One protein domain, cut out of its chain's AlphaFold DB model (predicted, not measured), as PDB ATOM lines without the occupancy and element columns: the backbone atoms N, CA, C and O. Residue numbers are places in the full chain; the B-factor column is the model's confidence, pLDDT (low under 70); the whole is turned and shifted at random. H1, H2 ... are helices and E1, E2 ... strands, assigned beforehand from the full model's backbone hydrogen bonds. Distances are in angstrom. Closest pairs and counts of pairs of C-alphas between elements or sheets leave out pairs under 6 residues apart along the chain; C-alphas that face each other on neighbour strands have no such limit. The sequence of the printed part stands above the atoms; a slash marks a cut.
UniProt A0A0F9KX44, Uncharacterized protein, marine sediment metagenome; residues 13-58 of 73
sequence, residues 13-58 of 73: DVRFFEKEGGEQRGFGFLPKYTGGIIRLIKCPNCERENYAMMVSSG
ATOM      1  N   ASP A  13      44.215  53.001 -16.745       84.19
ATOM      2  CA  ASP A  13      43.536  53.343 -15.497       84.19
ATOM      3  C   ASP A  13      42.457  52.296 -15.211       84.19
ATOM      4  O   ASP A  13      41.633  51.998 -16.079       84.19
ATOM      5  N   VAL A  14      42.427  51.743 -14.000       83.25
ATOM      6  CA  VAL A  14      41.325  50.868 -13.577       83.25
ATOM      7  C   VAL A  14      40.102  51.732 -13.269       83.25
ATOM      8  O   VAL A  14      40.204  52.759 -12.599       83.25
ATOM      9  N   ARG A  15      38.939  51.331 -13.784       85.75
ATOM     10  CA  ARG A  15      37.657  52.010 -13.581       85.75
ATOM     11  C   ARG A  15      36.664  51.049 -12.952       85.75
ATOM     12  O   ARG A  15      36.474  49.938 -13.451       85.75
ATOM     13  N   PHE A  16      36.019  51.513 -11.891       84.38
ATOM     14  CA  PHE A  16      34.956  50.804 -11.197       84.38
ATOM     15  C   PHE A  16      33.606  51.399 -11.584       84.38
ATOM     16  O   PHE A  16      33.488  52.596 -11.846       84.38
ATOM     17  N   PHE A  17      32.602  50.537 -11.651       82.75
ATOM     18  CA  PHE A  17      31.210  50.922 -11.823       82.75
ATOM     19  C   PHE A  17      30.508  50.738 -10.481       82.75
ATOM     20  O   PHE A  17      30.372  49.608  -9.997       82.75
ATOM     21  N   GLU A  18      30.084  51.855  -9.905       82.69
ATOM     22  CA  GLU A  18      29.458  51.931  -8.587       82.69
ATOM     23  C   GLU A  18      27.965  52.242  -8.725       82.69
ATOM     24  O   GLU A  18      27.548  52.960  -9.638       82.69
ATOM     25  N   LYS A  19      27.150  51.674  -7.833       71.62
ATOM     26  CA  LYS A  19      25.754  52.090  -7.641       71.62
ATOM     27  C   LYS A  19      25.662  53.213  -6.606       71.62
ATOM     28  O   LYS A  19      26.604  53.463  -5.854       71.62
ATOM     29  N   GLU A  20      24.492  53.847  -6.533       66.94
ATOM     30  CA  GLU A  20      24.128  54.675  -5.380       66.94
ATOM     31  C   GLU A  20      24.339  53.870  -4.088       66.94
ATOM     32  O   GLU A  20      23.870  52.738  -3.970       66.94
ATOM     33  N   GLY A  21      25.113  54.428  -3.154       70.62
ATOM     34  CA  GLY A  21      25.547  53.735  -1.934       70.62
ATOM     35  C   GLY A  21      26.967  53.152  -1.974       70.62
ATOM     36  O   GLY A  21      27.403  52.596  -0.972       70.62
ATOM     37  N   GLY A  22      27.709  53.296  -3.083       73.81
ATOM     38  CA  GLY A  22      29.142  52.962  -3.159       73.81
ATOM     39  C   GLY A  22      29.462  51.481  -3.397       73.81
ATOM     40  O   GLY A  22      30.619  51.073  -3.318       73.81
ATOM     41  N   GLU A  23      28.460  50.651  -3.699       80.88
ATOM     42  CA  GLU A  23      28.666  49.234  -4.016       80.88
ATOM     43  C   GLU A  23      29.293  49.071  -5.414       80.88
ATOM     44  O   GLU A  23      28.700  49.463  -6.426       80.88
ATOM     45  N   GLN A  24      30.474  48.444  -5.485       82.56
ATOM     46  CA  GLN A  24      31.153  48.117  -6.742       82.56
ATOM     47  C   GLN A  24      30.588  46.832  -7.364       82.56
ATOM     48  O   GLN A  24      30.708  45.749  -6.793       82.56
ATOM     49  N   ARG A  25      30.033  46.923  -8.580       86.50
ATOM     50  CA  ARG A  25      29.433  45.764  -9.283       86.50
ATOM     51  C   ARG A  25      30.155  45.326 -10.545       86.50
ATOM     52  O   ARG A  25      30.019  44.185 -10.985       86.50
ATOM     53  N   GLY A  26      30.954  46.212 -11.123       91.50
ATOM     54  CA  GLY A  26      31.716  45.928 -12.328       91.50
ATOM     55  C   GLY A  26      33.018  46.701 -12.356       91.50
ATOM     56  O   GLY A  26      33.182  47.700 -11.657       91.50
ATOM     57  N   PHE A  27      33.938  46.251 -13.198       92.75
ATOM     58  CA  PHE A  27      35.197  46.947 -13.405       92.75
ATOM     59  C   PHE A  27      35.757  46.686 -14.799       92.75
ATOM     60  O   PHE A  27      35.407  45.722 -15.488       92.75
ATOM     61  N   GLY A  28      36.638  47.581 -15.214       92.31
ATOM     62  CA  GLY A  28      37.373  47.494 -16.460       92.31
ATOM     63  C   GLY A  28      38.610  48.374 -16.422       92.31
ATOM     64  O   GLY A  28      38.901  49.016 -15.414       92.31
ATOM     65  N   PHE A  29      39.337  48.418 -17.530       90.50
ATOM     66  CA  PHE A  29      40.491  49.299 -17.674       90.50
ATOM     67  C   PHE A  29      40.298  50.266 -18.834       90.50
ATOM     68  O   PHE A  29      39.688  49.938 -19.849       90.50
ATOM     69  N   LEU A  30      40.821  51.473 -18.673       87.50
ATOM     70  CA  LEU A  30      40.779  52.550 -19.644       87.50
ATOM     71  C   LEU A  30      42.199  52.785 -20.171       87.50
ATOM     72  O   LEU A  30      43.014  53.389 -19.472       87.50
ATOM     73  N   PRO A  31      42.527  52.310 -21.381       83.56
ATOM     74  CA  PRO A  31      43.798  52.636 -22.011       83.56
ATOM     75  C   PRO A  31      43.818  54.110 -22.417       83.56
ATOM     76  O   PRO A  31      42.949  54.552 -23.183       83.56
ATOM     77  N   LYS A  32      44.838  54.853 -21.976       82.00
ATOM     78  CA  LYS A  32      45.005  56.298 -22.241       82.00
ATOM     79  C   LYS A  32      45.034  56.651 -23.734       82.00
ATOM     80  O   LYS A  32      44.687  57.763 -24.108       82.00
ATOM     81  N   TYR A  33      45.377  55.691 -24.591       79.12
ATOM     82  CA  TYR A  33      45.474  55.851 -26.044       79.12
ATOM     83  C   TYR A  33      44.196  55.477 -26.828       79.12
ATOM     84  O   TYR A  33      44.179  55.614 -28.046       79.12
ATOM     85  N   THR A  34      43.113  54.999 -26.190       68.12
ATOM     86  CA  THR A  34      41.944  54.408 -26.908       68.12
ATOM     87  C   THR A  34      40.683  55.275 -26.973       68.12
ATOM     88  O   THR A  34      39.570  54.751 -26.960       68.12
ATOM     89  N   GLY A  35      40.808  56.602 -27.044       70.44
ATOM     90  CA  GLY A  35      39.637  57.483 -27.218       70.44
ATOM     91  C   GLY A  35      38.582  57.356 -26.103       70.44
ATOM     92  O   GLY A  35      37.411  57.679 -26.293       70.44
ATOM     93  N   GLY A  36      38.979  56.847 -24.934       76.50
ATOM     94  CA  GLY A  36      38.120  56.733 -23.763       76.50
ATOM     95  C   GLY A  36      37.250  55.469 -23.674       76.50
ATOM     96  O   GLY A  36      36.324  55.454 -22.868       76.50
ATOM     97  N   ILE A  37      37.485  54.418 -24.467       83.06
ATOM     98  CA  ILE A  37      36.702  53.171 -24.346       83.06
ATOM     99  C   ILE A  37      37.157  52.366 -23.120       83.06
ATOM    100  O   ILE A  37      38.326  51.992 -23.016       83.06
ATOM    101  N   ILE A  38      36.221  52.041 -22.221       89.69
ATOM    102  CA  ILE A  38      36.478  51.135 -21.095       89.69
ATOM    103  C   ILE A  38      36.453  49.694 -21.601       89.69
ATOM    104  O   ILE A  38      35.478  49.229 -22.189       89.69
ATOM    105  N   ARG A  39      37.532  48.971 -21.328       92.19
ATOM    106  CA  ARG A  39      37.684  47.548 -21.609       92.19
ATOM    107  C   ARG A  39      37.036  46.768 -20.461       92.19
ATOM    108  O   ARG A  39      37.572  46.734 -19.355       92.19
ATOM    109  N   LEU A  40      35.836  46.236 -20.695       94.69
ATOM    110  CA  LEU A  40      34.910  45.769 -19.653       94.69
ATOM    111  C   LEU A  40      35.231  44.343 -19.180       94.69
ATOM    112  O   LEU A  40      34.849  43.392 -19.861       94.69
ATOM    113  N   ILE A  41      35.864  44.200 -18.009       96.12
ATOM    114  CA  ILE A  41      36.204  42.896 -17.407       96.12
ATOM    115  C   ILE A  41      34.984  42.269 -16.731       96.12
ATOM    116  O   ILE A  41      34.614  41.151 -17.074       96.12
ATOM    117  N   LYS A  42      34.332  42.987 -15.812       95.62
ATOM    118  CA  LYS A  42      33.119  42.531 -15.117       95.62
ATOM    119  C   LYS A  42      31.984  43.508 -15.380       95.62
ATOM    120  O   LYS A  42      32.133  44.712 -15.169       95.62
ATOM    121  N   CYS A  43      30.851  42.996 -15.851       94.56
ATOM    122  CA  CYS A  43      29.696  43.824 -16.180       94.56
ATOM    123  C   CYS A  43      28.999  44.337 -14.908       94.56
ATOM    124  O   CYS A  43      28.620  43.513 -14.089       94.56
ATOM    125  N   PRO A  44      28.724  45.644 -14.752       93.19
ATOM    126  CA  PRO A  44      27.991  46.141 -13.583       93.19
ATOM    127  C   PRO A  44      26.500  45.792 -13.571       93.19
ATOM    128  O   PRO A  44      25.867  45.864 -12.524       93.19
ATOM    129  N   ASN A  45      25.930  45.449 -14.730       92.19
ATOM    130  CA  ASN A  45      24.505  45.159 -14.862       92.19
ATOM    131  C   ASN A  45      24.170  43.707 -14.494       92.19
ATOM    132  O   ASN A  45      23.221  43.458 -13.763       92.19
ATOM    133  N   CYS A  46      24.945  42.745 -15.007       94.12
ATOM    134  CA  CYS A  46      24.711  41.318 -14.764       94.12
ATOM    135  C   CYS A  46      25.819  40.630 -13.958       94.12
ATOM    136  O   CYS A  46      25.780  39.413 -13.818       94.12
ATOM    137  N   GLU A  47      26.840  41.376 -13.526       93.75
ATOM    138  CA  GLU A  47      27.910  40.956 -12.600       93.75
ATOM    139  C   GLU A  47      28.761  39.762 -13.043       93.75
ATOM    140  O   GLU A  47      29.578  39.247 -12.287       93.75
ATOM    141  N   ARG A  48      28.630  39.361 -14.305       95.19
ATOM    142  CA  ARG A  48      29.432  38.309 -14.923       95.19
ATOM    143  C   ARG A  48      30.735  38.871 -15.479       95.19
ATOM    144  O   ARG A  48      30.764  39.986 -16.014       95.19
ATOM    145  N   GLU A  49      31.790  38.071 -15.384       96.50
ATOM    146  CA  GLU A  49      33.050  38.315 -16.081       96.50
ATOM    147  C   GLU A  49      32.880  38.117 -17.584       96.50
ATOM    148  O   GLU A  49      32.073  37.307 -18.044       96.50
ATOM    149  N   ASN A  50      33.605  38.904 -18.361       95.81
ATOM    150  CA  ASN A  50      33.445  38.990 -19.798       95.81
ATOM    151  C   ASN A  50      34.525  38.175 -20.519       95.81
ATOM    152  O   ASN A  50      35.645  38.026 -20.034       95.81
ATOM    153  N   TYR A  51      34.215  37.688 -21.720       93.31
ATOM    154  CA  TYR A  51      35.206  37.001 -22.549       93.31
ATOM    155  C   TYR A  51      36.280  37.968 -23.041       93.31
ATOM    156  O   TYR A  51      35.956  39.097 -23.396       93.31
ATOM    157  N   ALA A  52      37.535  37.521 -23.153       90.38
ATOM    158  CA  ALA A  52      38.676  38.373 -23.515       90.38
ATOM    159  C   ALA A  52      38.428  39.259 -24.756       90.38
ATOM    160  O   ALA A  52      38.709  40.458 -24.740       90.38
ATOM    161  N   MET A  53      37.817  38.706 -25.810       88.69
ATOM    162  CA  MET A  53      37.446  39.476 -27.006       88.69
ATOM    163  C   MET A  53      36.394  40.552 -26.713       88.69
ATOM    164  O   MET A  53      36.499  41.681 -27.191       88.69
ATOM    165  N   MET A  54      35.409  40.238 -25.876       93.06
ATOM    166  CA  MET A  54      34.331  41.151 -25.506       93.06
ATOM    167  C   MET A  54      34.785  42.213 -24.502       93.06
ATOM    168  O   MET A  54      34.365  43.364 -24.629       93.06
ATOM    169  N   VAL A  55      35.736  41.894 -23.610       93.94
ATOM    170  CA  VAL A  55      36.453  42.883 -22.784       93.94
ATOM    171  C   VAL A  55      36.987  43.993 -23.676       93.94
ATOM    172  O   VAL A  55      36.779  45.170 -23.391       93.94
ATOM    173  N   SER A  56      37.604  43.630 -24.805       90.81
ATOM    174  CA  SER A  56      38.166  44.610 -25.728       90.81
ATOM    175  C   SER A  56      37.103  45.542 -26.331       90.81
ATOM    176  O   SER A  56      37.348  46.736 -26.485       90.81
ATOM    177  N   SER A  57      35.902  45.051 -26.619       91.88
ATOM    178  CA  SER A  57      34.844  45.868 -27.230       91.88
ATOM    179  C   SER A  57      34.219  46.897 -26.276       91.88
ATOM    180  O   SER A  57      33.646  47.888 -26.736       91.88
ATOM    181  N   GLY A  58      34.326  46.667 -24.962       92.56
ATOM    182  CA  GLY A  58      33.575  47.414 -23.953       92.56
ATOM    183  C   GLY A  58      32.093  47.025 -23.879       92.56
ATOM    184  O   GLY A  58      31.316  47.750 -23.257       92.56
TER     185      GLY A  58
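AT A GLANCE: This is residues 13 to 58 of the 73 residues of an uncharacterized protein of marine sediment metagenome (UniProt A0A0F9KX44). A small, flat slab made of one meander sheet of three strands, E1, E2 and E3, has a short helix, H1, beside its edge strand E3, only just at the level of the sheet and not over it. The loops that join the strands lie at the two opposite ends of the long axis. The printed part has 46 residues, with three named strands followed by one named helix; the sheet's order is E1, E2, E3, antiparallel throughout, and the class is mixed, helices and strands. It is compact, with a radius of gyration of the C-alphas of 10.6 A, and spans 31 by 21 by 11 A, only just flat.

IN THESE COORDINATES: E2, residues 24 to 31, is the longest strand, 20.3 A from first to last C-alpha. E1, residues 13 to 18, is 15.7 A long and begins at C-alpha 13 (43.536, 53.343, -15.497). E3, residues 39 to 42, is 9.4 A long. H1, residues 52 to 57, is 9.2 A long and ends at C-alpha 57 (34.844, 45.868, -27.230).

HOW THE PARTS SIT: E1, E2 and E3 form a meander, each strand the antiparallel neighbour of the one before. The hairpin of E1 and E2 has 154 degrees between directions, with N 15 and O 28 within hydrogen-bond range at 2.8 A. The hairpin of E2 and E3 has 158 degrees, with N 39 and O 29 at 2.8 A. H1 is on the sheet, only just at the sheet's level, with a height over the sheet of 3.8 A. Its closest C-alphas with E3 are those of Val 55 and Leu 40, 4.5 A apart. In H1 every O i to N i+4 pair is within hydrogen-bond range.

THE WHOLE: The C-alphas farthest apart, those of Gly 21 and Tyr 33, are 31.4 A apart. The printed part has no cut and no long link; the link from E1 to E2 is tight. Mean pLDDT of the printed part is 86.8, with residues 20 and 34 under 70.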